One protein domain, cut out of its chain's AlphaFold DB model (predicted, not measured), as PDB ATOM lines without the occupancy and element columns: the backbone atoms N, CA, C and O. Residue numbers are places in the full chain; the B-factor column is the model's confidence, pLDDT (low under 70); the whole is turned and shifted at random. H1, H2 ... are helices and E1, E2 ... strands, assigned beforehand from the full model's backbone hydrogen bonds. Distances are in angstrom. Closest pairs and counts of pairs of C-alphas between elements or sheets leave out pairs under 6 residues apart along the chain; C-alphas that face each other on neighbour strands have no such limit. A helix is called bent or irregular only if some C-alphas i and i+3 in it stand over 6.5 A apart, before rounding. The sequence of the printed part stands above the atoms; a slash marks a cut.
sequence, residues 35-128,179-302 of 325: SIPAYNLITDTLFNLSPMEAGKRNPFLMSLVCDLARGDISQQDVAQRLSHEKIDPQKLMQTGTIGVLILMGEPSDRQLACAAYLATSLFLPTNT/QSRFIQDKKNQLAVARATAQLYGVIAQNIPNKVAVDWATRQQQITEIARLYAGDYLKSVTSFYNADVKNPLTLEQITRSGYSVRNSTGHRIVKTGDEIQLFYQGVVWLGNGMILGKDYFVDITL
ATOM      1  N   SER A  35     198.523 168.644 218.500       92.38
ATOM      2  CA  SER A  35     197.936 169.981 218.478       92.38
ATOM      3  C   SER A  35     198.917 170.957 217.836       92.38
ATOM      4  O   SER A  35     200.059 171.071 218.285       92.38
ATOM      5  N   ILE A  36     198.492 171.640 216.773       92.62
ATOM      6  CA  ILE A  36     199.331 172.578 216.012       92.62
ATOM      7  C   ILE A  36     198.716 173.980 215.985       92.62
ATOM      8  O   ILE A  36     197.492 174.101 216.082       92.62
ATOM      9  N   PRO A  37     199.520 175.044 215.798       95.12
ATOM     10  CA  PRO A  37     198.993 176.392 215.620       95.12
ATOM     11  C   PRO A  37     198.056 176.475 214.409       95.12
ATOM     12  O   PRO A  37     198.456 176.204 213.273       95.12
ATOM     13  N   ALA A  38     196.819 176.913 214.638       96.56
ATOM     14  CA  ALA A  38     195.817 177.111 213.595       96.56
ATOM     15  C   ALA A  38     196.283 178.138 212.555       96.56
ATOM     16  O   ALA A  38     195.962 178.001 211.380       96.56
ATOM     17  N   TYR A  39     197.075 179.131 212.976       97.25
ATOM     18  CA  TYR A  39     197.643 180.163 212.109       97.25
ATOM     19  C   TYR A  39     198.305 179.574 210.854       97.25
ATOM     20  O   TYR A  39     197.887 179.908 209.749       97.25
ATOM     21  N   ASN A  40     199.257 178.645 211.014       94.12
ATOM     22  CA  ASN A  40     199.987 178.055 209.885       94.12
ATOM     23  C   ASN A  40     199.044 177.283 208.962       94.12
ATOM     24  O   ASN A  40     199.069 177.459 207.750       94.12
ATOM     25  N   LEU A  41     198.153 176.483 209.545       96.12
ATOM     26  CA  LEU A  41     197.228 175.671 208.768       96.12
ATOM     27  C   LEU A  41     196.242 176.525 207.957       96.12
ATOM     28  O   LEU A  41     195.941 176.201 206.806       96.12
ATOM     29  N   ILE A  42     195.747 177.624 208.533       98.25
ATOM     30  CA  ILE A  42     194.886 178.585 207.835       98.25
ATOM     31  C   ILE A  42     195.672 179.251 206.704       98.25
ATOM     32  O   ILE A  42     195.178 179.303 205.578       98.25
ATOM     33  N   THR A  43     196.894 179.718 206.975       97.38
ATOM     34  CA  THR A  43     197.768 180.324 205.965       97.38
ATOM     35  C   THR A  43     198.017 179.383 204.792       97.38
ATOM     36  O   THR A  43     197.757 179.770 203.653       97.38
ATOM     37  N   ASP A  44     198.420 178.142 205.057       96.81
ATOM     38  CA  ASP A  44     198.681 177.129 204.030       96.81
ATOM     39  C   ASP A  44     197.426 176.813 203.214       96.81
ATOM     40  O   ASP A  44     197.472 176.729 201.986       96.81
ATOM     41  N   THR A  45     196.275 176.697 203.882       98.12
ATOM     42  CA  THR A  45     194.998 176.473 203.195       98.12
ATOM     43  C   THR A  45     194.686 177.624 202.242       98.12
ATOM     44  O   THR A  45     194.362 177.394 201.081       98.12
ATOM     45  N   LEU A  46     194.831 178.876 202.686       98.12
ATOM     46  CA  LEU A  46     194.587 180.037 201.829       98.12
ATOM     47  C   LEU A  46     195.610 180.146 200.687       98.12
ATOM     48  O   LEU A  46     195.250 180.584 199.597       98.12
ATOM     49  N   PHE A  47     196.861 179.725 200.886       96.94
ATOM     50  CA  PHE A  47     197.833 179.622 199.792       96.94
ATOM     51  C   PHE A  47     197.385 178.623 198.727       96.94
ATOM     52  O   PHE A  47     197.428 178.959 197.543       96.94
ATOM     53  N   ASN A  48     196.878 177.459 199.138       95.75
ATOM     54  CA  ASN A  48     196.355 176.435 198.230       95.75
ATOM     55  C   ASN A  48     195.094 176.887 197.477       95.75
ATOM     56  O   ASN A  48     194.833 176.418 196.372       95.75
ATOM     57  N   LEU A  49     194.324 177.814 198.054       96.12
ATOM     58  CA  LEU A  49     193.130 178.390 197.431       96.12
ATOM     59  C   LEU A  49     193.429 179.571 196.499       96.12
ATOM     60  O   LEU A  49     192.561 179.957 195.718       96.12
ATOM     61  N   SER A  50     194.623 180.165 196.570       95.00
ATOM     62  CA  SER A  50     195.003 181.286 195.711       95.00
ATOM     63  C   SER A  50     195.330 180.781 194.301       95.00
ATOM     64  O   SER A  50     196.365 180.133 194.124       95.00
ATOM     65  N   PRO A  51     194.545 181.135 193.265       92.06
ATOM     66  CA  PRO A  51     194.810 180.668 191.911       92.06
ATOM     67  C   PRO A  51     196.171 181.143 191.394       92.06
ATOM     68  O   PRO A  51     196.628 182.254 191.686       92.06
ATOM     69  N   MET A  52     196.804 180.292 190.593       90.44
ATOM     70  CA  MET A  52     198.064 180.573 189.910       90.44
ATOM     71  C   MET A  52     197.914 180.291 188.415       90.44
ATOM     72  O   MET A  52     197.142 179.426 188.012       90.44
ATOM     73  N   GLU A  53     198.691 180.995 187.603       88.19
ATOM     74  CA  GLU A  53     198.863 180.738 186.176       88.19
ATOM     75  C   GLU A  53     200.282 180.205 185.956       88.19
ATOM     76  O   GLU A  53     201.256 180.845 186.352       88.19
ATOM     77  N   ALA A  54     200.409 179.017 185.357       85.25
ATOM     78  CA  ALA A  54     201.704 178.370 185.106       85.25
ATOM     79  C   ALA A  54     202.626 178.328 186.353       85.25
ATOM     80  O   ALA A  54     203.831 178.574 186.272       85.25
ATOM     81  N   GLY A  55     202.044 178.064 187.529       86.44
ATOM     82  CA  GLY A  55     202.759 178.003 188.812       86.44
ATOM     83  C   GLY A  55     203.190 179.360 189.381       86.44
ATOM     84  O   GLY A  55     203.925 179.404 190.364       86.44
ATOM     85  N   LYS A  56     202.757 180.476 188.783       90.44
ATOM     86  CA  LYS A  56     203.061 181.834 189.245       90.44
ATOM     87  C   LYS A  56     201.784 182.613 189.525       90.44
ATOM     88  O   LYS A  56     200.750 182.436 188.889       90.44
ATOM     89  N   ARG A  57     201.860 183.535 190.481       91.94
ATOM     90  CA  ARG A  57     200.779 184.498 190.720       91.94
ATOM     91  C   ARG A  57     200.737 185.484 189.556       91.94
ATOM     92  O   ARG A  57     201.756 186.107 189.269       91.94
ATOM     93  N   ASN A  58     199.570 185.668 188.947       93.25
ATOM     94  CA  ASN A  58     199.351 186.699 187.935       93.25
ATOM     95  C   ASN A  58     198.509 187.845 188.538       93.25
ATOM     96  O   ASN A  58     197.311 187.658 188.760       93.25
ATOM     97  N   PRO A  59     199.105 189.022 188.826       93.62
ATOM     98  CA  PRO A  59     198.380 190.156 189.401       93.62
ATOM     99  C   PRO A  59     197.283 190.724 188.502       93.62
ATOM    100  O   PRO A  59     196.278 191.197 189.021       93.62
ATOM    101  N   PHE A  60     197.457 190.672 187.179       95.31
ATOM    102  CA  PHE A  60     196.462 191.166 186.231       95.31
ATOM    103  C   PHE A  60     195.229 190.255 186.198       95.31
ATOM    104  O   PHE A  60     194.107 190.711 186.378       95.31
ATOM    105  N   LEU A  61     195.416 188.944 186.039       95.00
ATOM    106  CA  LEU A  61     194.284 188.016 186.021       95.00
ATOM    107  C   LEU A  61     193.556 188.000 187.374       95.00
ATOM    108  O   LEU A  61     192.328 187.996 187.422       95.00
ATOM    109  N   MET A  62     194.298 188.065 188.481       96.19
ATOM    110  CA  MET A  62     193.685 188.127 189.807       96.19
ATOM    111  C   MET A  62     193.008 189.465 190.107       96.19
ATOM    112  O   MET A  62     192.048 189.467 190.877       96.19
ATOM    113  N   SER A  63     193.429 190.582 189.499       96.12
ATOM    114  CA  SER A  63     192.670 191.831 189.618       96.12
ATOM    115  C   SER A  63     191.309 191.714 188.934       96.12
ATOM    116  O   SER A  63     190.320 192.125 189.530       96.12
ATOM    117  N   LEU A  64     191.213 191.044 187.776       96.62
ATOM    118  CA  LEU A  64     189.922 190.746 187.135       96.62
ATOM    119  C   LEU A  64     189.029 189.869 188.022       96.62
ATOM    120  O   LEU A  64     187.852 190.179 188.200       96.62
ATOM    121  N   VAL A  65     189.582 188.804 188.619       96.94
ATOM    122  CA  VAL A  65     188.839 187.948 189.563       96.94
ATOM    123  C   VAL A  65     188.326 188.764 190.751       96.94
ATOM    124  O   VAL A  65     187.162 188.638 191.119       96.94
ATOM    125  N   CYS A  66     189.173 189.609 191.341       97.44
ATOM    126  CA  CYS A  66     188.807 190.433 192.489       97.44
ATOM    127  C   CYS A  66     187.796 191.536 192.159       97.44
ATOM    128  O   CYS A  66     186.905 191.800 192.965       97.44
ATOM    129  N   ASP A  67     187.899 192.168 190.991       96.69
ATOM    130  CA  ASP A  67     186.940 193.175 190.539       96.69
ATOM    131  C   ASP A  67     185.562 192.531 190.298       96.69
ATOM    132  O   ASP A  67     184.551 193.039 190.783       96.69
ATOM    133  N   LEU A  68     185.513 191.353 189.660       96.94
ATOM    134  CA  LEU A  68     184.280 190.568 189.515       96.94
ATOM    135  C   LEU A  68     183.717 190.109 190.870       96.94
ATOM    136  O   LEU A  68     182.507 190.142 191.078       96.94
ATOM    137  N   ALA A  69     184.575 189.677 191.799       97.12
ATOM    138  CA  ALA A  69     184.173 189.214 193.130       97.12
ATOM    139  C   ALA A  69     183.510 190.312 193.976       97.12
ATOM    140  O   ALA A  69     182.634 190.026 194.797       97.12
ATOM    141  N   ARG A  70     183.952 191.561 193.786       94.50
ATOM    142  CA  ARG A  70     183.389 192.754 194.432       94.50
ATOM    143  C   ARG A  70     182.169 193.313 193.698       94.50
ATOM    144  O   ARG A  70     181.418 194.074 194.297       94.50
ATOM    145  N   GLY A  71     181.952 192.905 192.446       93.62
ATOM    146  CA  GLY A  71     180.921 193.467 191.576       93.62
ATOM    147  C   GLY A  71     181.302 194.828 190.983       93.62
ATOM    148  O   GLY A  71     180.422 195.557 190.540       93.62
ATOM    149  N   ASP A  72     182.595 195.170 190.975       93.62
ATOM    150  CA  ASP A  72     183.108 196.446 190.459       93.62
ATOM    151  C   ASP A  72     183.088 196.498 188.923       93.62
ATOM    152  O   ASP A  72     183.073 197.579 188.333       93.62
ATOM    153  N   ILE A  73     183.118 195.331 188.272       94.62
ATOM    154  CA  ILE A  73     183.072 195.188 186.815       94.62
ATOM    155  C   ILE A  73     182.099 194.088 186.398       94.62
ATOM    156  O   ILE A  73     181.860 193.126 187.131       94.62
ATOM    157  N   SER A  74     181.575 194.213 185.183       93.75
ATOM    158  CA  SER A  74     180.754 193.204 184.521       93.75
ATOM    159  C   SER A  74     181.596 192.252 183.663       93.75
ATOM    160  O   SER A  74     182.774 192.489 183.391       93.75
ATOM    161  N   GLN A  75     180.977 191.183 183.154       91.38
ATOM    162  CA  GLN A  75     181.634 190.295 182.187       91.38
ATOM    163  C   GLN A  75     181.963 190.977 180.848       91.38
ATOM    164  O   GLN A  75     182.905 190.581 180.163       91.38
ATOM    165  N   GLN A  76     181.226 192.027 180.475       90.62
ATOM    166  CA  GLN A  76     181.522 192.792 179.260       90.62
ATOM    167  C   GLN A  76     182.827 193.586 179.422       90.62
ATOM    168  O   GLN A  76     183.670 193.584 178.524       90.62
ATOM    169  N   ASP A  77     183.043 194.169 180.603       93.81
ATOM    170  CA  ASP A  77     184.275 194.894 180.928       93.81
ATOM    171  C   ASP A  77     185.498 193.966 180.928       93.81
ATOM    172  O   ASP A  77     186.589 194.355 180.504       93.81
ATOM    173  N   VAL A  78     185.323 192.715 181.366       93.81
ATOM    174  CA  VAL A  78     186.374 191.689 181.329       93.81
ATOM    175  C   VAL A  78     186.830 191.434 179.897       93.81
ATOM    176  O   VAL A  78     188.031 191.469 179.634       93.81
ATOM    177  N   ALA A  79     185.899 191.232 178.959       90.44
ATOM    178  CA  ALA A  79     186.239 191.001 177.555       90.44
ATOM    179  C   ALA A  79     187.040 192.174 176.960       90.44
ATOM    180  O   ALA A  79     188.040 191.960 176.270       90.44
ATOM    181  N   GLN A  80     186.661 193.412 177.295       92.56
ATOM    182  CA  GLN A  80     187.389 194.606 176.868       92.56
ATOM    183  C   GLN A  80     188.814 194.651 177.443       92.56
ATOM    184  O   GLN A  80     189.768 194.925 176.710       92.56
ATOM    185  N   ARG A  81     188.985 194.346 178.735       94.62
ATOM    186  CA  ARG A  81     190.304 194.329 179.391       94.62
ATOM    187  C   ARG A  81     191.210 193.225 178.848       94.62
ATOM    188  O   ARG A  81     192.385 193.480 178.597       94.62
ATOM    189  N   LEU A  82     190.674 192.027 178.616       93.94
ATOM    190  CA  LEU A  82     191.424 190.928 178.000       93.94
ATOM    191  C   LEU A  82     191.883 191.295 176.583       93.94
ATOM    192  O   LEU A  82     193.042 191.069 176.239       93.94
ATOM    193  N   SER A  83     191.017 191.937 175.792       91.88
ATOM    194  CA  SER A  83     191.378 192.413 174.454       91.88
ATOM    195  C   SER A  83     192.482 193.474 174.484       91.88
ATOM    196  O   SER A  83     193.360 193.449 173.621       91.88
ATOM    197  N   HIS A  84     192.459 194.396 175.452       93.94
ATOM    198  CA  HIS A  84     193.498 195.421 175.609       93.94
ATOM    199  C   HIS A  84     194.874 194.799 175.886       93.94
ATOM    200  O   HIS A  84     195.865 195.167 175.254       93.94
ATOM    201  N   GLU A  85     194.920 193.790 176.759       91.88
ATOM    202  CA  GLU A  85     196.143 193.040 177.079       91.88
ATOM    203  C   GLU A  85     196.498 191.964 176.039       91.88
ATOM    204  O   GLU A  85     197.465 191.224 176.213       91.88
ATOM    205  N   LYS A  86     195.743 191.875 174.934       93.62
ATOM    206  CA  LYS A  86     195.932 190.884 173.858       93.62
ATOM    207  C   LYS A  86     195.875 189.434 174.361       93.62
ATOM    208  O   LYS A  86     196.566 188.560 173.834       93.62
ATOM    209  N   ILE A  87     195.046 189.175 175.371       91.12
ATOM    210  CA  ILE A  87     194.808 187.843 175.930       91.12
ATOM    211  C   ILE A  87     193.581 187.236 175.252       91.12
ATOM    212  O   ILE A  87     192.494 187.807 175.266       91.12
ATOM    213  N   ASP A  88     193.764 186.051 174.676       88.19
ATOM    214  CA  ASP A  88     192.704 185.280 174.029       88.19
ATOM    215  C   ASP A  88     191.848 184.543 175.082       88.19
ATOM    216  O   ASP A  88     192.385 183.694 175.807       88.19
ATOM    217  N   PRO A  89     190.529 184.807 175.166       86.50
ATOM    218  CA  PRO A  89     189.638 184.128 176.105       86.50
ATOM    219  C   PRO A  89     189.620 182.601 175.956       86.50
ATOM    220  O   PRO A  89     189.507 181.894 176.958       86.50
ATOM    221  N   GLN A  90     189.773 182.065 174.738       86.19
ATOM    222  CA  GLN A  90     189.780 180.613 174.520       86.19
ATOM    223  C   GLN A  90     191.034 179.959 175.095       86.19
ATOM    224  O   GLN A  90     190.963 178.872 175.669       86.19
ATOM    225  N   LYS A  91     192.184 180.636 174.991       87.50
ATOM    226  CA  LYS A  91     193.421 180.188 175.642       87.50
ATOM    227  C   LYS A  91     193.328 180.337 177.152       87.50
ATOM    228  O   LYS A  91     193.760 179.442 177.866       87.50
ATOM    229  N   LEU A  92     192.706 181.413 177.631       87.62
ATOM    230  CA  LEU A  92     192.520 181.648 179.059       87.62
ATOM    231  C   LEU A  92     191.696 180.535 179.725       87.62
ATOM    232  O   LEU A  92     192.040 180.113 180.824       87.62
ATOM    233  N   MET A  93     190.668 179.995 179.058       83.94
ATOM    234  CA  MET A  93     189.931 178.823 179.565       83.94
ATOM    235  C   MET A  93     190.829 177.603 179.817       83.94
ATOM    236  O   MET A  93     190.538 176.799 180.697       83.94
ATOM    237  N   GLN A  94     191.916 177.460 179.059       84.69
ATOM    238  CA  GLN A  94     192.857 176.342 179.180       84.69
ATOM    239  C   GLN A  94     193.894 176.573 180.291       84.69
ATOM    240  O   GLN A  94     194.595 175.644 180.685       84.69
ATOM    241  N   THR A  95     193.957 177.784 180.851       77.69
ATOM    242  CA  THR A  95     194.894 178.197 181.910       77.69
ATOM    243  C   THR A  95     194.487 177.691 183.310       77.69
ATOM    244  O   THR A  95     195.048 178.095 184.329       77.69
ATOM    245  N   GLY A  96     193.523 176.770 183.396       82.44
ATOM    246  CA  GLY A  96     193.081 176.148 184.645       82.44
ATOM    247  C   GLY A  96     192.129 177.030 185.456       82.44
ATOM    248  O   GLY A  96     191.357 177.816 184.905       82.44
ATOM    249  N   THR A  97     192.168 176.893 186.785       87.12
ATOM    250  CA  THR A  97     191.173 177.475 187.705       87.12
ATOM    251  C   THR A  97     190.995 178.985 187.535       87.12
ATOM    252  O   THR A  97     189.870 179.474 187.586       87.12
ATOM    253  N   ILE A  98     192.074 179.740 187.288       91.19
ATOM    254  CA  ILE A  98     191.991 181.204 187.163       91.19
ATOM    255  C   ILE A  98     191.171 181.647 185.945       91.19
ATOM    256  O   ILE A  98     190.385 182.586 186.046       91.19
ATOM    257  N   GLY A  99     191.292 180.948 184.813       92.25
ATOM    258  CA  GLY A  99     190.531 181.265 183.608       92.25
ATOM    259  C   GLY A  99     189.047 180.954 183.759       92.25
ATOM    260  O   GLY A  99     188.205 181.771 183.386       92.25
ATOM    261  N   VAL A 100     188.730 179.818 184.390       92.38
ATOM    262  CA  VAL A 100     187.349 179.446 184.737       92.38
ATOM    263  C   VAL A 100     186.729 180.503 185.647       92.38
ATOM    264  O   VAL A 100     185.636 180.986 185.357       92.38
ATOM    265  N   LEU A 101     187.443 180.933 186.694       94.94
ATOM    266  CA  LEU A 101     186.964 181.967 187.613       94.94
ATOM    267  C   LEU A 101     186.622 183.271 186.888       94.94
ATOM    268  O   LEU A 101     185.561 183.840 187.138       94.94
ATOM    269  N   ILE A 102     187.480 183.724 185.970       94.94
ATOM    270  CA  ILE A 102     187.263 184.960 185.207       94.94
ATOM    271  C   ILE A 102     186.042 184.823 184.295       94.94
ATOM    272  O   ILE A 102     185.133 185.647 184.355       94.94
ATOM    273  N   LEU A 103     185.990 183.770 183.480       93.50
ATOM    274  CA  LEU A 103     185.038 183.684 182.373       93.50
ATOM    275  C   LEU A 103     183.655 183.179 182.795       93.50
ATOM    276  O   LEU A 103     182.652 183.602 182.231       93.50
ATOM    277  N   MET A 104     183.593 182.281 183.779       91.94
ATOM    278  CA  MET A 104     182.354 181.574 184.130       91.94
ATOM    279  C   MET A 104     182.214 181.220 185.617       91.94
ATOM    280  O   MET A 104     181.271 180.536 185.982       91.94
ATOM    281  N   GLY A 105     183.125 181.672 186.483       91.81
ATOM    282  CA  GLY A 105     183.066 181.358 187.912       91.81
ATOM    283  C   GLY A 105     181.813 181.896 188.608       91.81
ATOM    284  O   GLY A 105     181.327 182.983 188.288       91.81
ATOM    285  N   GLU A 106     181.334 181.170 189.610       94.44
ATOM    286  CA  GLU A 106     180.262 181.652 190.477       94.44
ATOM    287  C   GLU A 106     180.757 182.791 191.390       94.44
ATOM    288  O   GLU A 106     181.955 182.866 191.704       94.44
ATOM    289  N   PRO A 107     179.871 183.694 191.853       94.56
ATOM    290  CA  PRO A 107     180.261 184.800 192.726       94.56
ATOM    291  C   PRO A 107     181.015 184.351 193.987       94.56
ATOM    292  O   PRO A 107     182.030 184.953 194.335       94.56
ATOM    293  N   SER A 108     180.570 183.273 194.640       95.94
ATOM    294  CA  SER A 108     181.202 182.726 195.850       95.94
ATOM    295  C   SER A 108     182.622 182.211 195.593       95.94
ATOM    296  O   SER A 108     183.519 182.458 196.399       95.94
ATOM    297  N   ASP A 109     182.856 181.551 194.459       96.50
ATOM    298  CA  ASP A 109     184.174 181.024 194.098       96.50
ATOM    299  C   ASP A 109     185.158 182.148 193.771       96.50
ATOM    300  O   ASP A 109     186.313 182.121 194.208       96.50
ATOM    301  N   ARG A 110     184.699 183.195 193.070       97.56
ATOM    302  CA  ARG A 110     185.508 184.401 192.826       97.56
ATOM    303  C   ARG A 110     185.849 185.119 194.124       97.56
ATOM    304  O   ARG A 110     186.987 185.555 194.300       97.56
ATOM    305  N   GLN A 111     184.887 185.227 195.039       98.38
ATOM    306  CA  GLN A 111     185.108 185.822 196.355       98.38
ATOM    307  C   GLN A 111     186.139 185.034 197.153       98.38
ATOM    308  O   GLN A 111     187.078 185.643 197.662       98.38
ATOM    309  N   LEU A 112     186.020 183.705 197.212       98.50
ATOM    310  CA  LEU A 112     186.988 182.849 197.896       98.50
ATOM    311  C   LEU A 112     188.391 183.002 197.301       98.50
ATOM    312  O   LEU A 112     189.348 183.244 198.036       98.50
ATOM    313  N   ALA A 113     188.511 182.925 195.975       98.06
ATOM    314  CA  ALA A 113     189.783 183.079 195.279       98.06
ATOM    315  C   ALA A 113     190.412 184.459 195.521       98.06
ATOM    316  O   ALA A 113     191.609 184.558 195.800       98.06
ATOM    317  N   CYS A 114     189.615 185.530 195.457       98.44
ATOM    318  CA  CYS A 114     190.089 186.880 195.742       98.44
ATOM    319  C   CYS A 114     190.502 187.039 197.213       98.44
ATOM    320  O   CYS A 114     191.562 187.597 197.499       98.44
ATOM    321  N   ALA A 115     189.707 186.518 198.151       98.62
ATOM    322  CA  ALA A 115     190.009 186.569 199.576       98.62
ATOM    323  C   ALA A 115     191.326 185.851 199.894       98.62
ATOM    324  O   ALA A 115     192.217 186.439 200.510       98.62
ATOM    325  N   ALA A 116     191.488 184.626 199.385       98.50
ATOM    326  CA  ALA A 116     192.712 183.844 199.494       98.50
ATOM    327  C   ALA A 116     193.916 184.577 198.884       98.50
ATOM    328  O   ALA A 116     194.966 184.693 199.521       98.50
ATOM    329  N   TYR A 117     193.762 185.142 197.683       98.19
ATOM    330  CA  TYR A 117     194.818 185.901 197.019       98.19
ATOM    331  C   TYR A 117     195.238 187.134 197.826       98.19
ATOM    332  O   TYR A 117     196.431 187.331 198.066       98.19
ATOM    333  N   LEU A 118     194.288 187.951 198.282       98.12
ATOM    334  CA  LEU A 118     194.583 189.148 199.068       98.12
ATOM    335  C   LEU A 118     195.226 188.788 200.408       98.12
ATOM    336  O   LEU A 118     196.277 189.336 200.734       98.12
ATOM    337  N   ALA A 119     194.663 187.834 201.150       98.31
ATOM    338  CA  ALA A 119     195.196 187.429 202.446       98.31
ATOM    339  C   ALA A 119     196.635 186.901 202.334       98.31
ATOM    340  O   ALA A 119     197.506 187.291 203.110       98.31
ATOM    341  N   THR A 120     196.912 186.081 201.317       97.50
ATOM    342  CA  THR A 120     198.246 185.494 201.094       97.50
ATOM    343  C   THR A 120     199.250 186.478 200.505       97.50
ATOM    344  O   THR A 120     200.456 186.289 200.651       97.50
ATOM    345  N   SER A 121     198.786 187.576 199.894       96.31
ATOM    346  CA  SER A 121     199.670 188.631 199.382       96.31
ATOM    347  C   SER A 121     200.537 189.266 200.480       96.31
ATOM    348  O   SER A 121     201.625 189.772 200.203       96.31
ATOM    349  N   LEU A 122     200.085 189.192 201.738       96.25
ATOM    350  CA  LEU A 122     200.789 189.703 202.912       96.25
ATOM    351  C   LEU A 122     202.102 188.974 203.203       96.25
ATOM    352  O   LEU A 122     203.000 189.572 203.789       96.25
ATOM    353  N   PHE A 123     202.218 187.719 202.778       95.19
ATOM    354  CA  PHE A 123     203.373 186.854 203.018       95.19
ATOM    355  C   PHE A 123     204.351 186.841 201.839       95.19
ATOM    356  O   PHE A 123     205.357 186.140 201.863       95.19
ATOM    357  N   LEU A 124     204.091 187.631 200.794       91.94
ATOM    358  CA  LEU A 124     205.037 187.781 199.694       91.94
ATOM    359  C   LEU A 124     206.231 188.646 200.130       91.94
ATOM    360  O   LEU A 124     206.064 189.603 200.903       91.94
ATOM    361  N   PRO A 125     207.444 188.351 199.625       89.38
ATOM    362  CA  PRO A 125     208.617 189.149 199.932       89.38
ATOM    363  C   PRO A 125     208.424 190.587 199.446       89.38
ATOM    364  O   PRO A 125     207.912 190.836 198.351       89.38
ATOM    365  N   THR A 126     208.849 191.555 200.258       86.94
ATOM    366  CA  THR A 126     208.817 192.967 199.867       86.94
ATOM    367  C   THR A 126     210.168 193.405 199.302       86.94
ATOM    368  O   THR A 126     211.219 193.067 199.842       86.94
ATOM    369  N   ASN A 127     210.142 194.178 198.216       87.25
ATOM    370  CA  ASN A 127     211.321 194.847 197.675       87.25
ATOM    371  C   ASN A 127     211.058 196.350 197.634       87.25
ATOM    372  O   ASN A 127     210.314 196.844 196.784       87.25
ATOM    373  N   THR A 128     211.676 197.087 198.551       89.62
ATOM    374  CA  THR A 128     211.454 198.532 198.657       89.62
ATOM    375  C   THR A 128     212.220 199.325 197.599       89.62
ATOM    376  O   THR A 128     211.901 200.492 197.379       89.62
ATOM    377  N   GLN A 179     208.031 208.469 198.703       91.88
ATOM    378  CA  GLN A 179     207.291 208.221 199.936       91.88
ATOM    379  C   GLN A 179     205.775 208.232 199.717       91.88
ATOM    380  O   GLN A 179     205.081 207.409 200.301       91.88
ATOM    381  N   SER A 180     205.251 209.107 198.853       91.19
ATOM    382  CA  SER A 180     203.807 209.183 198.592       91.19
ATOM    383  C   SER A 180     203.266 207.867 198.026       91.19
ATOM    384  O   SER A 180     202.352 207.279 198.603       91.19
ATOM    385  N   ARG A 181     203.890 207.336 196.964       91.75
ATOM    386  CA  ARG A 181     203.510 206.037 196.386       91.75
ATOM    387  C   ARG A 181     203.651 204.911 197.407       91.75
ATOM    388  O   ARG A 181     202.753 204.088 197.530       91.75
ATOM    389  N   PHE A 182     204.759 204.896 198.151       94.44
ATOM    390  CA  PHE A 182     204.983 203.898 199.192       94.44
ATOM    391  C   PHE A 182     203.854 203.909 200.230       94.44
ATOM    392  O   PHE A 182     203.266 202.868 200.510       94.44
ATOM    393  N   ILE A 183     203.519 205.083 200.768       93.56
ATOM    394  CA  ILE A 183     202.475 205.241 201.783       93.56
ATOM    395  C   ILE A 183     201.106 204.814 201.245       93.56
ATOM    396  O   ILE A 183     200.387 204.116 201.955       93.56
ATOM    397  N   GLN A 184     200.760 205.160 200.003       91.94
ATOM    398  CA  GLN A 184     199.504 204.716 199.386       91.94
ATOM    399  C   GLN A 184     199.426 203.186 199.283       91.94
ATOM    400  O   GLN A 184     198.455 202.586 199.743       91.94
ATOM    401  N   ASP A 185     200.481 202.534 198.789       93.19
ATOM    402  CA  ASP A 185     200.527 201.069 198.707       93.19
ATOM    403  C   ASP A 185     200.430 200.421 200.099       93.19
ATOM    404  O   ASP A 185     199.786 199.384 200.278       93.19
ATOM    405  N   LYS A 186     201.048 201.033 201.120       95.00
ATOM    406  CA  LYS A 186     200.982 200.529 202.497       95.00
ATOM    407  C   LYS A 186     199.604 200.707 203.144       95.00
ATOM    408  O   LYS A 186     199.266 199.895 204.002       95.00
ATOM    409  N   LYS A 187     198.787 201.684 202.731       95.06
ATOM    410  CA  LYS A 187     197.384 201.795 203.185       95.06
ATOM    411  C   LYS A 187     196.561 200.591 202.742       95.06
ATOM    412  O   LYS A 187     195.865 200.000 203.562       95.06
ATOM    413  N   ASN A 188     196.719 200.174 201.486       93.88
ATOM    414  CA  ASN A 188     196.104 198.942 200.985       93.88
ATOM    415  C   ASN A 188     196.563 197.730 201.802       93.88
ATOM    416  O   ASN A 188     195.745 196.937 202.262       93.88
ATOM    417  N   GLN A 189     197.871 197.612 202.039       96.12
ATOM    418  CA  GLN A 189     198.419 196.491 202.800       96.12
ATOM    419  C   GLN A 189     197.937 196.468 204.260       96.12
ATOM    420  O   GLN A 189     197.690 195.389 204.794       96.12
ATOM    421  N   LEU A 190     197.751 197.634 204.890       97.44
ATOM    422  CA  LEU A 190     197.180 197.752 206.234       97.44
ATOM    423  C   LEU A 190     195.727 197.302 206.296       97.44
ATOM    424  O   LEU A 190     195.371 196.526 207.184       97.44
ATOM    425  N   ALA A 191     194.917 197.724 205.332       97.25
ATOM    426  CA  ALA A 191     193.533 197.289 205.226       97.25
ATOM    427  C   ALA A 191     193.424 195.766 205.062       97.25
ATOM    428  O   ALA A 191     192.670 195.115 205.787       97.25
ATOM    429  N   VAL A 192     194.239 195.195 204.170       98.19
ATOM    430  CA  VAL A 192     194.313 193.745 203.954       98.19
ATOM    431  C   VAL A 192     194.773 193.025 205.223       98.19
ATOM    432  O   VAL A 192     194.119 192.081 205.638       98.19
ATOM    433  N   ALA A 193     195.829 193.484 205.903       98.31
ATOM    434  CA  ALA A 193     196.306 192.849 207.135       98.31
ATOM    435  C   ALA A 193     195.240 192.811 208.237       98.31
ATOM    436  O   ALA A 193     195.064 191.783 208.891       98.31
ATOM    437  N   ARG A 194     194.502 193.911 208.424       98.00
ATOM    438  CA  ARG A 194     193.422 194.006 209.416       98.00
ATOM    439  C   ARG A 194     192.273 193.056 209.087       98.00
ATOM    440  O   ARG A 194     191.831 192.316 209.963       98.00
ATOM    441  N   ALA A 195     191.835 193.030 207.827       98.62
ATOM    442  CA  ALA A 195     190.800 192.105 207.375       98.62
ATOM    443  C   ALA A 195     191.255 190.642 207.488       98.62
ATOM    444  O   ALA A 195     190.479 189.789 207.912       98.62
ATOM    445  N   THR A 196     192.523 190.344 207.187       98.75
ATOM    446  CA  THR A 196     193.082 188.991 207.303       98.75
ATOM    447  C   THR A 196     193.119 188.531 208.752       98.75
ATOM    448  O   THR A 196     192.723 187.405 209.031       98.75
ATOM    449  N   ALA A 197     193.512 189.399 209.688       98.56
ATOM    450  CA  ALA A 197     193.462 189.087 211.115       98.56
ATOM    451  C   ALA A 197     192.037 188.726 211.572       98.56
ATOM    452  O   ALA A 197     191.849 187.756 212.304       98.56
ATOM    453  N   GLN A 198     191.025 189.462 211.093       98.44
ATOM    454  CA  GLN A 198     189.619 189.161 211.382       98.44
ATOM    455  C   GLN A 198     189.165 187.838 210.762       98.44
ATOM    456  O   GLN A 198     188.566 187.025 211.462       98.44
ATOM    457  N   LEU A 199     189.485 187.591 209.488       98.69
ATOM    458  CA  LEU A 199     189.158 186.333 208.814       98.69
ATOM    459  C   LEU A 199     189.802 185.137 209.524       98.69
ATOM    460  O   LEU A 199     189.132 184.138 209.761       98.69
ATOM    461  N   TYR A 200     191.069 185.253 209.925       98.62
ATOM    462  CA  TYR A 200     191.765 184.213 210.685       98.62
ATOM    463  C   TYR A 200     191.087 183.971 212.030       98.62
ATOM    464  O   TYR A 200     190.907 182.821 212.410       98.62
ATOM    465  N   GLY A 201     190.669 185.032 212.729       98.19
ATOM    466  CA  GLY A 201     189.932 184.918 213.987       98.19
ATOM    467  C   GLY A 201     188.605 184.185 213.815       98.19
ATOM    468  O   GLY A 201     188.302 183.271 214.579       98.19
ATOM    469  N   VAL A 202     187.839 184.531 212.776       98.00
ATOM    470  CA  VAL A 202     186.578 183.855 212.442       98.00
ATOM    471  C   VAL A 202     186.820 182.387 212.116       98.00
ATOM    472  O   VAL A 202     186.142 181.525 212.672       98.00
ATOM    473  N   ILE A 203     187.801 182.083 211.267       98.19
ATOM    474  CA  ILE A 203     188.143 180.706 210.918       98.19
ATOM    475  C   ILE A 203     188.552 179.930 212.176       98.19
ATOM    476  O   ILE A 203     187.935 178.919 212.498       98.19
ATOM    477  N   ALA A 204     189.526 180.427 212.938       97.06
ATOM    478  CA  ALA A 204     190.053 179.745 214.116       97.06
ATOM    479  C   ALA A 204     188.991 179.504 215.203       97.06
ATOM    480  O   ALA A 204     189.036 178.484 215.888       97.06
ATOM    481  N   GLN A 205     188.012 180.401 215.335       96.12
ATOM    482  CA  GLN A 205     186.914 180.264 216.292       96.12
ATOM    483  C   GLN A 205     185.847 179.242 215.860       96.12
ATOM    484  O   GLN A 205     185.137 178.718 216.717       96.12
ATOM    485  N   ASN A 206     185.720 178.977 214.555       95.69
ATOM    486  CA  ASN A 206     184.684 178.105 213.989       95.69
ATOM    487  C   ASN A 206     185.207 176.729 213.547       95.69
ATOM    488  O   ASN A 206     184.410 175.841 213.250       95.69
ATOM    489  N   ILE A 207     186.525 176.512 213.523       92.44
ATOM    490  CA  ILE A 207     187.086 175.173 213.318       92.44
ATOM    491  C   ILE A 207     186.795 174.296 214.555       92.44
ATOM    492  O   ILE A 207     187.115 174.697 215.678       92.44
ATOM    493  N   PRO A 208     186.289 173.058 214.386       85.19
ATOM    494  CA  PRO A 208     186.126 172.117 215.493       85.19
ATOM    495  C   PRO A 208     187.471 171.746 216.143       85.19
ATOM    496  O   PRO A 208     188.237 170.968 215.584       85.19
ATOM    497  N   ASN A 209     187.765 172.259 217.336       77.94
ATOM    498  CA  ASN A 209     189.081 172.118 217.979       77.94
ATOM    499  C   ASN A 209     189.211 170.944 218.970       77.94
ATOM    500  O   ASN A 209     190.258 170.796 219.581       77.94
ATOM    501  N   LYS A 210     188.171 170.115 219.138       77.50
ATOM    502  CA  LYS A 210     188.169 168.947 220.052       77.50
ATOM    503  C   LYS A 210     188.044 167.599 219.347       77.50
ATOM    504  O   LYS A 210     187.915 166.565 219.995       77.50
ATOM    505  N   VAL A 211     188.011 167.615 218.019       85.69
ATOM    506  CA  VAL A 211     187.915 166.410 217.194       85.69
ATOM    507  C   VAL A 211     189.157 166.374 216.327       85.69
ATOM    508  O   VAL A 211     189.288 167.192 215.413       85.69
ATOM    509  N   ALA A 212     190.067 165.455 216.640       89.62
ATOM    510  CA  ALA A 212     191.241 165.207 215.824       89.62
ATOM    511  C   ALA A 212     190.810 164.591 214.485       89.62
ATOM    512  O   ALA A 212     190.106 163.579 214.446       89.62
ATOM    513  N   VAL A 213     191.221 165.221 213.389       92.88
ATOM    514  CA  VAL A 213     190.992 164.757 212.012       92.88
ATOM    515  C   VAL A 213     192.300 164.850 211.239       92.88
ATOM    516  O   VAL A 213     193.241 165.497 211.694       92.88
ATOM    517  N   ASP A 214     192.393 164.203 210.084       92.62
ATOM    518  CA  ASP A 214     193.569 164.355 209.232       92.62
ATOM    519  C   ASP A 214     193.693 165.787 208.671       92.62
ATOM    520  O   ASP A 214     192.756 166.595 208.692       92.62
ATOM    521  N   TRP A 215     194.879 166.096 208.149       92.56
ATOM    522  CA  TRP A 215     195.208 167.414 207.612       92.56
ATOM    523  C   TRP A 215     194.270 167.857 206.482       92.56
ATOM    524  O   TRP A 215     193.815 169.001 206.476       92.56
ATOM    525  N   ALA A 216     193.947 166.968 205.538       93.50
ATOM    526  CA  ALA A 216     193.137 167.310 204.371       93.50
ATOM    527  C   ALA A 216     191.690 167.622 204.774       93.50
ATOM    528  O   ALA A 216     191.136 168.640 204.355       93.50
ATOM    529  N   THR A 217     191.110 166.808 205.659       95.06
ATOM    530  CA  THR A 217     189.795 167.064 206.260       95.06
ATOM    531  C   THR A 217     189.770 168.420 206.963       95.06
ATOM    532  O   THR A 217     188.800 169.174 206.845       95.06
ATOM    533  N   ARG A 218     190.855 168.788 207.654       95.25
ATOM    534  CA  ARG A 218     190.943 170.096 208.307       95.25
ATOM    535  C   ARG A 218     191.032 171.259 207.314       95.25
ATOM    536  O   ARG A 218     190.350 172.264 207.511       95.25
ATOM    537  N   GLN A 219     191.818 171.130 206.247       96.44
ATOM    538  CA  GLN A 219     191.894 172.150 205.192       96.44
ATOM    539  C   GLN A 219     190.547 172.345 204.482       96.44
ATOM    540  O   GLN A 219     190.176 173.474 204.163       96.44
ATOM    541  N   GLN A 220     189.779 171.271 204.284       96.88
ATOM    542  CA  GLN A 220     188.415 171.347 203.748       96.88
ATOM    543  C   GLN A 220     187.505 172.174 204.666       96.88
ATOM    544  O   GLN A 220     186.868 173.117 204.208       96.88
ATOM    545  N   GLN A 221     187.513 171.914 205.978       97.06
ATOM    546  CA  GLN A 221     186.734 172.707 206.941       97.06
ATOM    547  C   GLN A 221     187.119 174.193 206.929       97.06
ATOM    548  O   GLN A 221     186.248 175.060 206.949       97.06
ATOM    549  N   ILE A 222     188.419 174.495 206.857       97.94
ATOM    550  CA  ILE A 222     188.909 175.874 206.725       97.94
ATOM    551  C   ILE A 222     188.402 176.510 205.432       97.94
ATOM    552  O   ILE A 222     187.965 177.659 205.454       97.94
ATOM    553  N   THR A 223     188.436 175.770 204.323       98.25
ATOM    554  CA  THR A 223     187.968 176.237 203.013       98.25
ATOM    555  C   THR A 223     186.485 176.591 203.046       98.25
ATOM    556  O   THR A 223     186.111 177.653 202.555       98.25
ATOM    557  N   GLU A 224     185.650 175.759 203.671       97.69
ATOM    558  CA  GLU A 224     184.214 176.027 203.793       97.69
ATOM    559  C   GLU A 224     183.929 177.286 204.619       97.69
ATOM    560  O   GLU A 224     183.144 178.141 204.201       97.69
ATOM    561  N   ILE A 225     184.616 177.459 205.753       98.12
ATOM    562  CA  ILE A 225     184.471 178.675 206.565       98.12
ATOM    563  C   ILE A 225     184.977 179.892 205.778       98.12
ATOM    564  O   ILE A 225     184.299 180.916 205.714       98.12
ATOM    565  N   ALA A 226     186.138 179.791 205.129       98.31
ATOM    566  CA  ALA A 226     186.684 180.873 204.317       98.31
ATOM    567  C   ALA A 226     185.733 181.264 203.174       98.31
ATOM    568  O   ALA A 226     185.546 182.455 202.938       98.31
ATOM    569  N   ARG A 227     185.090 180.293 202.508       98.25
ATOM    570  CA  ARG A 227     184.094 180.536 201.451       98.25
ATOM    571  C   ARG A 227     182.898 181.313 201.987       98.25
ATOM    572  O   ARG A 227     182.501 182.297 201.371       98.25
ATOM    573  N   LEU A 228     182.368 180.906 203.142       98.12
ATOM    574  CA  LEU A 228     181.217 181.555 203.769       98.12
ATOM    575  C   LEU A 228     181.491 183.029 204.111       98.12
ATOM    576  O   LEU A 228     180.622 183.873 203.916       98.12
ATOM    577  N   TYR A 229     182.703 183.343 204.577       98.38
ATOM    578  CA  TYR A 229     183.076 184.694 205.017       98.38
ATOM    579  C   TYR A 229     183.849 185.514 203.971       98.38
ATOM    580  O   TYR A 229     184.214 186.661 204.242       98.38
ATOM    581  N   ALA A 230     184.094 184.979 202.771       98.44
ATOM    582  CA  ALA A 230     184.903 185.646 201.751       98.44
ATOM    583  C   ALA A 230     184.328 187.013 201.349       98.44
ATOM    584  O   ALA A 230     185.057 188.004 201.297       98.44
ATOM    585  N   GLY A 231     183.012 187.099 201.128       98.12
ATOM    586  CA  GLY A 231     182.349 188.362 200.802       98.12
ATOM    587  C   GLY A 231     182.491 189.418 201.907       98.12
ATOM    588  O   GLY A 231     182.788 190.579 201.618       98.12
ATOM    589  N   ASP A 232     182.346 189.032 203.176       98.38
ATOM    590  CA  ASP A 232     182.478 189.961 204.307       98.38
ATOM    591  C   ASP A 232     183.931 190.369 204.568       98.38
ATOM    592  O   ASP A 232     184.198 191.523 204.919       98.38
ATOM    593  N   TYR A 233     184.887 189.476 204.304       98.56
ATOM    594  CA  TYR A 233     186.304 189.818 204.267       98.56
ATOM    595  C   TYR A 233     186.579 190.918 203.227       98.56
ATOM    596  O   TYR A 233     187.196 191.930 203.562       98.56
ATOM    597  N   LEU A 234     186.075 190.786 201.992       98.44
ATOM    598  CA  LEU A 234     186.286 191.792 200.940       98.44
ATOM    599  C   LEU A 234     185.657 193.146 201.299       98.44
ATOM    600  O   LEU A 234     186.288 194.188 201.107       98.44
ATOM    601  N   LYS A 235     184.456 193.151 201.892       97.75
ATOM    602  CA  LYS A 235     183.840 194.378 202.431       97.75
ATOM    603  C   LYS A 235     184.702 195.007 203.528       97.75
ATOM    604  O   LYS A 235     184.858 196.229 203.562       97.75
ATOM    605  N   SER A 236     185.287 194.187 204.402       98.25
ATOM    606  CA  SER A 236     186.155 194.647 205.491       98.25
ATOM    607  C   SER A 236     187.438 195.286 204.962       98.25
ATOM    608  O   SER A 236     187.807 196.361 205.432       98.25
ATOM    609  N   VAL A 237     188.066 194.707 203.929       97.75
ATOM    610  CA  VAL A 237     189.215 195.321 203.236       97.75
ATOM    611  C   VAL A 237     188.850 196.721 202.734       97.75
ATOM    612  O   VAL A 237     189.554 197.683 203.037       97.75
ATOM    613  N   THR A 238     187.726 196.867 202.029       95.81
ATOM    614  CA  THR A 238     187.268 198.172 201.519       95.81
ATOM    615  C   THR A 238     186.994 199.167 202.651       95.81
ATOM    616  O   THR A 238     187.422 200.320 202.588       95.81
ATOM    617  N   SER A 239     186.319 198.726 203.714       95.75
ATOM    618  CA  SER A 239     186.015 199.559 204.883       95.75
ATOM    619  C   SER A 239     187.286 200.064 205.571       95.75
ATOM    620  O   SER A 239     187.432 201.265 205.822       95.75
ATOM    621  N   PHE A 240     188.256 199.177 205.811       95.94
ATOM    622  CA  PHE A 240     189.527 199.551 206.422       95.94
ATOM    623  C   PHE A 240     190.360 200.458 205.532       95.94
ATOM    624  O   PHE A 240     190.910 201.433 206.039       95.94
ATOM    625  N   TYR A 241     190.390 200.210 204.222       94.31
ATOM    626  CA  TYR A 241     191.069 201.101 203.291       94.31
ATOM    627  C   TYR A 241     190.479 202.511 203.352       94.31
ATOM    628  O   TYR A 241     191.214 203.471 203.557       94.31
ATOM    629  N   ASN A 242     189.154 202.648 203.281       93.12
ATOM    630  CA  ASN A 242     188.486 203.949 203.357       93.12
ATOM    631  C   ASN A 242     188.732 204.664 204.696       93.12
ATOM    632  O   ASN A 242     188.859 205.891 204.734       93.12
ATOM    633  N   ALA A 243     188.835 203.911 205.796       89.81
ATOM    634  CA  ALA A 243     189.228 204.454 207.091       89.81
ATOM    635  C   ALA A 243     190.689 204.943 207.089       89.81
ATOM    636  O   ALA A 243     190.980 206.020 207.606       89.81
ATOM    637  N   ASP A 244     191.606 204.195 206.475       86.88
ATOM    638  CA  ASP A 244     193.032 204.533 206.404       86.88
ATOM    639  C   ASP A 244     193.344 205.586 205.321       86.88
ATOM    640  O   ASP A 244     194.351 206.284 205.399       86.88
ATOM    641  N   VAL A 245     192.473 205.817 204.336       83.75
ATOM    642  CA  VAL A 245     192.596 206.963 203.418       83.75
ATOM    643  C   VAL A 245     192.537 208.274 204.204       83.75
ATOM    644  O   VAL A 245     193.375 209.149 203.980       83.75
ATOM    645  N   LYS A 246     191.624 208.367 205.178       81.88
ATOM    646  CA  LYS A 246     191.430 209.548 206.035       81.88
ATOM    647  C   LYS A 246     192.514 209.717 207.103       81.88
ATOM    648  O   LYS A 246     192.673 210.813 207.629       81.88
ATOM    649  N   ASN A 247     193.261 208.657 207.412       81.62
ATOM    650  CA  ASN A 247     194.298 208.671 208.437       81.62
ATOM    651  C   ASN A 247     195.699 208.641 207.799       81.62
ATOM    652  O   ASN A 247     195.987 207.783 206.961       81.62
ATOM    653  N   PRO A 248     196.612 209.559 208.148       84.69
ATOM    654  CA  PRO A 248     197.976 209.481 207.645       84.69
ATOM    655  C   PRO A 248     198.672 208.220 208.181       84.69
ATOM    656  O   PRO A 248     198.505 207.850 209.345       84.69
ATOM    657  N   LEU A 249     199.464 207.568 207.323       94.19
ATOM    658  CA  LEU A 249     200.433 206.568 207.762       94.19
ATOM    659  C   LEU A 249     201.780 207.242 207.985       94.19
ATOM    660  O   LEU A 249     202.281 207.952 207.113       94.19
ATOM    661  N   THR A 250     202.385 206.955 209.127       94.62
ATOM    662  CA  THR A 250     203.755 207.334 209.444       94.62
ATOM    663  C   THR A 250     204.679 206.185 209.064       94.62
ATOM    664  O   THR A 250     204.478 205.046 209.491       94.62
ATOM    665  N   LEU A 251     205.696 206.487 208.258       96.31
ATOM    666  CA  LEU A 251     206.812 205.582 208.015       96.31
ATOM    667  C   LEU A 251     207.772 205.658 209.203       96.31
ATOM    668  O   LEU A 251     208.344 206.714 209.453       96.31
ATOM    669  N   GLU A 252     207.943 204.552 209.920       95.75
ATOM    670  CA  GLU A 252     208.862 204.471 211.062       95.75
ATOM    671  C   GLU A 252     210.235 203.943 210.635       95.75
ATOM    672  O   GLU A 252     211.263 204.434 211.088       95.75
ATOM    673  N   GLN A 253     210.254 202.943 209.749       94.94
ATOM    674  CA  GLN A 253     211.481 202.310 209.275       94.94
ATOM    675  C   GLN A 253     211.309 201.806 207.844       94.94
ATOM    676  O   GLN A 253     210.252 201.286 207.486       94.94
ATOM    677  N   ILE A 254     212.369 201.894 207.042       94.50
ATOM    678  CA  ILE A 254     212.461 201.257 205.728       94.50
ATOM    679  C   ILE A 254     213.857 200.665 205.533       94.50
ATOM    680  O   ILE A 254     214.865 201.294 205.841       94.50
ATOM    681  N   THR A 255     213.916 199.440 205.027       92.88
ATOM    682  CA  THR A 255     215.142 198.757 204.598       92.88
ATOM    683  C   THR A 255     214.901 198.159 203.214       92.88
ATOM    684  O   THR A 255     213.790 198.232 202.692       92.88
ATOM    685  N   ARG A 256     215.914 197.546 202.591       88.50
ATOM    686  CA  ARG A 256     215.768 196.924 201.260       88.50
ATOM    687  C   ARG A 256     214.685 195.832 201.221       88.50
ATOM    688  O   ARG A 256     213.976 195.710 200.223       88.50
ATOM    689  N   SER A 257     214.571 195.056 202.297       90.56
ATOM    690  CA  SER A 257     213.699 193.879 202.413       90.56
ATOM    691  C   SER A 257     212.614 194.028 203.482       90.56
ATOM    692  O   SER A 257     211.968 193.045 203.836       90.56
ATOM    693  N   GLY A 258     212.404 195.227 204.023       94.94
ATOM    694  CA  GLY A 258     211.475 195.414 205.127       94.94
ATOM    695  C   GLY A 258     211.050 196.855 205.354       94.94
ATOM    696  O   GLY A 258     211.610 197.794 204.787       94.94
ATOM    697  N   TYR A 259     210.018 197.025 206.172       96.75
ATOM    698  CA  TYR A 259     209.508 198.330 206.575       96.75
ATOM    699  C   TYR A 259     208.659 198.226 207.852       96.75
ATOM    700  O   TYR A 259     208.142 197.157 208.177       96.75
ATOM    701  N   SER A 260     208.469 199.355 208.535       97.75
ATOM    702  CA  SER A 260     207.476 199.533 209.599       97.75
ATOM    703  C   SER A 260     206.649 200.783 209.320       97.75
ATOM    704  O   SER A 260     207.205 201.862 209.097       97.75
ATOM    705  N   VAL A 261     205.324 200.641 209.314       97.25
ATOM    706  CA  VAL A 261     204.376 201.753 209.146       97.25
ATOM    707  C   VAL A 261     203.291 201.696 210.204       97.25
ATOM    708  O   VAL A 261     202.803 200.614 210.531       97.25
ATOM    709  N   ARG A 262     202.875 202.860 210.702       96.69
ATOM    710  CA  ARG A 262     201.848 202.997 211.741       96.69
ATOM    711  C   ARG A 262     200.780 204.002 211.324       96.69
ATOM    712  O   ARG A 262     201.107 205.023 210.728       96.69
ATOM    713  N   ASN A 263     199.520 203.739 211.660       94.75
ATOM    714  CA  ASN A 263     198.443 204.726 211.560       94.75
ATOM    715  C   ASN A 263     198.163 205.405 212.917       94.75
ATOM    716  O   ASN A 263     198.546 204.918 213.981       94.75
ATOM    717  N   SER A 264     197.434 206.518 212.893       92.00
ATOM    718  CA  SER A 264     197.045 207.273 214.098       92.00
ATOM    719  C   SER A 264     196.193 206.480 215.100       92.00
ATOM    720  O   SER A 264     196.148 206.831 216.275       92.00
ATOM    721  N   THR A 265     195.537 205.398 214.669       91.88
ATOM    722  CA  THR A 265     194.664 204.566 215.522       91.88
ATOM    723  C   THR A 265     195.411 203.457 216.270       91.88
ATOM    724  O   THR A 265     194.793 202.660 216.978       91.88
ATOM    725  N   GLY A 266     196.740 203.394 216.129       92.75
ATOM    726  CA  GLY A 266     197.597 202.433 216.824       92.75
ATOM    727  C   GLY A 266     197.778 201.097 216.107       92.75
ATOM    728  O   GLY A 266     198.358 200.181 216.692       92.75
ATOM    729  N   HIS A 267     197.326 200.973 214.854       96.81
ATOM    730  CA  HIS A 267     197.664 199.827 214.014       96.81
ATOM    731  C   HIS A 267     199.040 200.026 213.385       96.81
ATOM    732  O   HIS A 267     199.350 201.108 212.878       96.81
ATOM    733  N   ARG A 268     199.855 198.974 213.381       97.75
ATOM    734  CA  ARG A 268     201.204 199.001 212.814       97.75
ATOM    735  C   ARG A 268     201.490 197.715 212.055       97.75
ATOM    736  O   ARG A 268     201.245 196.641 212.590       97.75
ATOM    737  N   ILE A 269     202.032 197.823 210.844       97.69
ATOM    738  CA  ILE A 269     202.601 196.675 210.125       97.69
ATOM    739  C   ILE A 269     204.112 196.734 210.225       97.69
ATOM    740  O   ILE A 269     204.703 197.772 209.935       97.69
ATOM    741  N   VAL A 270     204.708 195.589 210.540       97.88
ATOM    742  CA  VAL A 270     206.133 195.320 210.359       97.88
ATOM    743  C   VAL A 270     206.288 194.229 209.311       97.88
ATOM    744  O   VAL A 270     205.623 193.197 209.384       97.88
ATOM    745  N   LYS A 271     207.163 194.458 208.334       96.62
ATOM    746  CA  LYS A 271     207.532 193.481 207.309       96.62
ATOM    747  C   LYS A 271     209.039 193.279 207.326       96.62
ATOM    748  O   LYS A 271     209.770 194.262 207.209       96.62
ATOM    749  N   THR A 272     209.472 192.025 207.371       94.06
ATOM    750  CA  THR A 272     210.884 191.636 207.277       94.06
ATOM    751  C   THR A 272     210.984 190.416 206.370       94.06
ATOM    752  O   THR A 272     210.547 189.338 206.739       94.06
ATOM    753  N   GLY A 273     211.490 190.577 205.146       90.06
ATOM    754  CA  GLY A 273     211.479 189.495 204.157       90.06
ATOM    755  C   GLY A 273     210.050 189.087 203.782       90.06
ATOM    756  O   GLY A 273     209.268 189.917 203.305       90.06
ATOM    757  N   ASP A 274     209.710 187.819 203.992       89.06
ATOM    758  CA  ASP A 274     208.393 187.184 203.826       89.06
ATOM    759  C   ASP A 274     207.551 187.173 205.120       89.06
ATOM    760  O   ASP A 274     206.322 187.139 205.044       89.06
ATOM    761  N   GLU A 275     208.153 187.454 206.274       93.56
ATOM    762  CA  GLU A 275     207.448 187.633 207.545       93.56
ATOM    763  C   GLU A 275     206.666 188.950 207.594       93.56
ATOM    764  O   GLU A 275     207.124 190.006 207.127       93.56
ATOM    765  N   ILE A 276     205.461 188.895 208.155       96.00
ATOM    766  CA  ILE A 276     204.617 190.059 208.413       96.00
ATOM    767  C   ILE A 276     204.022 189.964 209.810       96.00
ATOM    768  O   ILE A 276     203.571 188.903 210.239       96.00
ATOM    769  N   GLN A 277     203.983 191.101 210.496       98.12
ATOM    770  CA  GLN A 277     203.275 191.243 211.754       98.12
ATOM    771  C   GLN A 277     202.355 192.456 211.703       98.12
ATOM    772  O   GLN A 277     202.791 193.566 211.388       98.12
ATOM    773  N   LEU A 278     201.087 192.248 212.047       98.56
ATOM    774  CA  LEU A 278     200.151 193.319 212.363       98.56
ATOM    775  C   LEU A 278     200.101 193.485 213.877       98.56
ATOM    776  O   LEU A 278     199.846 192.525 214.598       98.56
ATOM    777  N   PHE A 279     200.264 194.714 214.345       98.50
ATOM    778  CA  PHE A 279     200.062 195.095 215.733       98.50
ATOM    779  C   PHE A 279     198.850 196.010 215.861       98.50
ATOM    780  O   PHE A 279     198.612 196.846 214.987       98.50
ATOM    781  N   TYR A 280     198.160 195.922 216.993       97.44
ATOM    782  CA  TYR A 280     197.197 196.915 217.455       97.44
ATOM    783  C   TYR A 280     197.530 197.290 218.896       97.44
ATOM    784  O   TYR A 280     197.561 196.425 219.769       97.44
ATOM    785  N   GLN A 281     197.842 198.567 219.134       95.50
ATOM    786  CA  GLN A 281     198.218 199.074 220.465       95.50
ATOM    787  C   GLN A 281     199.355 198.259 221.123       95.50
ATOM    788  O   GLN A 281     199.375 198.041 222.329       95.50
ATOM    789  N   GLY A 282     200.302 197.771 220.313       95.38
ATOM    790  CA  GLY A 282     201.438 196.960 220.772       95.38
ATOM    791  C   GLY A 282     201.186 195.449 220.850       95.38
ATOM    792  O   GLY A 282     202.149 194.697 220.952       95.38
ATOM    793  N   VAL A 283     199.941 194.983 220.715       97.69
ATOM    794  CA  VAL A 283     199.594 193.552 220.720       97.69
ATOM    795  C   VAL A 283     199.659 192.983 219.306       97.69
ATOM    796  O   VAL A 283     199.094 193.573 218.386       97.69
ATOM    797  N   VAL A 284     200.312 191.831 219.118       98.19
ATOM    798  CA  VAL A 284     200.361 191.134 217.819       98.19
ATOM    799  C   VAL A 284     198.979 190.569 217.485       98.19
ATOM    800  O   VAL A 284     198.465 189.701 218.181       98.19
ATOM    801  N   TRP A 285     198.369 191.065 216.415       97.88
ATOM    802  CA  TRP A 285     197.062 190.632 215.911       97.88
ATOM    803  C   TRP A 285     197.152 189.655 214.739       97.88
ATOM    804  O   TRP A 285     196.205 188.915 214.494       97.88
ATOM    805  N   LEU A 286     198.256 189.652 214.002       98.38
ATOM    806  CA  LEU A 286     198.518 188.689 212.934       98.38
ATOM    807  C   LEU A 286     200.028 188.506 212.831       98.38
ATOM    808  O   LEU A 286     200.743 189.507 212.825       98.38
ATOM    809  N   GLY A 287     200.496 187.266 212.728       96.81
ATOM    810  CA  GLY A 287     201.918 186.930 212.619       96.81
ATOM    811  C   GLY A 287     202.449 186.219 213.863       96.81
ATOM    812  O   GLY A 287     201.848 186.287 214.931       96.81
ATOM    813  N   ASN A 288     203.580 185.522 213.723       93.62
ATOM    814  CA  ASN A 288     204.213 184.724 214.785       93.62
ATOM    815  C   ASN A 288     203.252 183.743 215.488       93.62
ATOM    816  O   ASN A 288     203.298 183.601 216.705       93.62
ATOM    817  N   GLY A 289     202.348 183.103 214.740       94.81
ATOM    818  CA  GLY A 289     201.355 182.170 215.293       94.81
ATOM    819  C   GLY A 289     200.126 182.827 215.934       94.81
ATOM    820  O   GLY A 289     199.130 182.143 216.166       94.81
ATOM    821  N   MET A 290     200.152 184.145 216.148       97.44
ATOM    822  CA  MET A 290     199.085 184.885 216.819       97.44
ATOM    823  C   MET A 290     197.962 185.275 215.858       97.44
ATOM    824  O   MET A 290     198.193 185.717 214.728       97.44
ATOM    825  N   ILE A 291     196.732 185.193 216.363       98.19
ATOM    826  CA  ILE A 291     195.513 185.660 215.704       98.19
ATOM    827  C   ILE A 291     194.751 186.533 216.707       98.19
ATOM    828  O   ILE A 291     194.359 186.074 217.776       98.19
ATOM    829  N   LEU A 292     194.563 187.816 216.390       97.69
ATOM    830  CA  LEU A 292     193.890 188.818 217.231       97.69
ATOM    831  C   LEU A 292     194.377 188.838 218.698       97.69
ATOM    832  O   LEU A 292     193.587 189.012 219.626       97.69
ATOM    833  N   GLY A 293     195.685 188.660 218.915       97.06
ATOM    834  CA  GLY A 293     196.282 188.679 220.251       97.06
ATOM    835  C   GLY A 293     196.175 187.369 221.028       97.06
ATOM    836  O   GLY A 293     196.434 187.380 222.229       97.06
ATOM    837  N   LYS A 294     195.806 186.256 220.382       96.31
ATOM    838  CA  LYS A 294     195.693 184.938 221.019       96.31
ATOM    839  C   LYS A 294     196.308 183.833 220.164       96.31
ATOM    840  O   LYS A 294     196.299 183.915 218.934       96.31
ATOM    841  N   ASP A 295     196.752 182.777 220.832       95.31
ATOM    842  CA  ASP A 295     197.096 181.512 220.197       95.31
ATOM    843  C   ASP A 295     195.842 180.661 219.985       95.31
ATOM    844  O   ASP A 295     194.995 180.527 220.873       95.31
ATOM    845  N   TYR A 296     195.745 180.050 218.810       96.12
ATOM    846  CA  TYR A 296     194.701 179.087 218.481       96.12
ATOM    847  C   TYR A 296     195.357 177.786 218.050       96.12
ATOM    848  O   TYR A 296     196.268 177.802 217.222       96.12
ATOM    849  N   PHE A 297     194.869 176.665 218.575       95.25
ATOM    850  CA  PHE A 297     195.386 175.336 218.270       95.25
ATOM    851  C   PHE A 297     194.295 174.436 217.695       95.25
ATOM    852  O   PHE A 297     193.116 174.575 218.032       95.25
ATOM    853  N   VAL A 298     194.700 173.526 216.812       93.94
ATOM    854  CA  VAL A 298     193.838 172.514 216.196       93.94
ATOM    855  C   VAL A 298     194.511 171.152 216.258       93.94
ATOM    856  O   VAL A 298     195.709 171.030 216.002       93.94
ATOM    857  N   ASP A 299     193.722 170.125 216.561       93.44
ATOM    858  CA  ASP A 299     194.217 168.754 216.646       93.44
ATOM    859  C   ASP A 299     194.190 168.078 215.270       93.44
ATOM    860  O   ASP A 299     193.157 168.079 214.580       93.44
ATOM    861  N   ILE A 300     195.335 167.496 214.894       92.81
ATOM    862  CA  ILE A 300     195.564 166.765 213.645       92.81
ATOM    863  C   ILE A 300     195.984 165.327 213.939       92.81
ATOM    864  O   ILE A 300     196.975 165.091 214.627       92.81
ATOM    865  N   THR A 301     195.269 164.364 213.367       92.00
ATOM    866  CA  THR A 301     195.617 162.939 213.425       92.00
ATOM    867  C   THR A 301     196.827 162.657 212.532       92.00
ATOM    868  O   THR A 301     196.784 162.921 211.332       92.00
ATOM    869  N   LEU A 302     197.900 162.104 213.107       84.69
ATOM    870  CA  LEU A 302     199.142 161.771 212.394       84.69
ATOM    871  C   LEU A 302     199.093 160.379 211.765       84.69
ATOM    872  O   LEU A 302     199.603 160.162 210.668       84.69
TER     873      LEU A 302
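This is residues 35 to 128 and 179 to 302 of the 325 residues of an uncharacterized protein of Enterobacter sp. RHBSTW-00994 (UniProt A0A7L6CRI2). A twisted sheet of five strands, E2 to E6, has the long helix H7 running across one face, and H8b packs on H7 on the side away from the sheet. H6 lies in the middle, where H1 packs on it at a steep tilt, its residues 118 to 119 touch H7 and its residues 108 to 112 meet residues 226 to 227 of H8a; the small helices H2 to H5 make a lobe on the far side of H6 from H7, and the short strand pair E1 and E7 lies by the first residues of H1 and H8a. The printed part has 218 residues with eight named helices and seven named strands, in the order E1, H1 to H8, E2 to E7, and its class is mixed, helices and strands. The sheet's order is E2, E3, E4, E5, E6, antiparallel throughout. The whole is compact, with a radius of gyration of the C-alphas of 17.9 A and spans of 49 by 48 by 29 A.

E1, residues 35 to 37, is the antiparallel neighbour of E7, residues 297 to 301, with N 36 and O 298 within hydrogen-bond range at 3.0 A. H1, residues 38 to 49, touches the hub, H6, residues 107 to 121, opposite ways at a steep tilt of 60 degrees; their closest C-alphas, of Leu 46 and Ala 116, are 4.8 A apart. H2, residues 59 to 70, touches H6, closest at the C-alphas of Ala 69 and Gln 111, 4.8 A. H2 also touches H5, residues 97 to 104, closest at the C-alphas of Val 65 and Ile 102, 5.5 A. H3, residues 75 to 84, is close to H2 but not clearly touching, with C-alphas 64 and 78 the closest at 6.9 A. H4, residues 89 to 94, and H5 form a helical hairpin, closest at C-alphas 93 and 99, 4.8 A. H7, residues 179 to 206, touches H6 with residues 192 to 196 alone, closest at C-alphas 196 and 119, 5.5 A. H8, residues 215 to 246, was assigned as one helix by its hydrogen bonds but is bent, C-alphas 228 and 231 being 7.5 A apart; its arms are H8a, residues 215 to 228, and H8b, residues 231 to 246. H8a touches H1 with residues 219 to 223 alone, about perpendicular at 75 degrees, closest at C-alphas 219 and 45, 5.7 A. H8b touches H7, whose residues 187 to 199 alone take part, closest at C-alphas 240 and 191, 4.8 A. E2, residues 249 to 255, E3, 258 to 263, E4, 267 to 272, E5, 275 to 280, and E6, 283 to 287, form a meander, each strand the antiparallel neighbour of the one before. Pairs within hydrogen-bond range are N 250 and O 262, 2.8 A, for E2 and E3; N 261 and O 269, 3.0 A, for E3 and E4; N 270 and O 277, 2.9 A, for E4 and E5; and N 280 and O 283, 2.9 A, for E5 and E6. H7 is on one face of this sheet, making two layers, a helix on a sheet, at a height over the sheet of 8.9 A; it runs across the strands, at 82 degrees to E3 on the local plane. Every O i to N i+4 pair is within hydrogen-bond range in H1, H2, H3, H5, H6, H7 and H8a, against 1 of 2 in H4 and 11 of 12 in H8b.

E1 begins at C-alpha 35, (197.936, 169.981, 218.478). From first to last C-alpha H1 measures 16.4 A, H2 16.0 A and H6 20.9 A. H7 measures 40.2 A, from C-alpha 179 at (207.291, 208.221, 199.936). H8a measures 20.3 A, H8b 23.6 A and E3 17.3 A. E7 ends at C-alpha 301, (195.617, 162.939, 213.425).

The two C-alphas farthest apart, of His 84 and Lys 210, are 52.0 A from each other. Residues 129 to 178 are not printed, and C-alphas 128 and 179 are 10.6 A apart across this cut. Of the links that are printed whole, H1 to H2, H7 to H8 and E6 to E7 are short and the others tight. The mean pLDDT of the printed part is 94.1, and no printed residue is under 70.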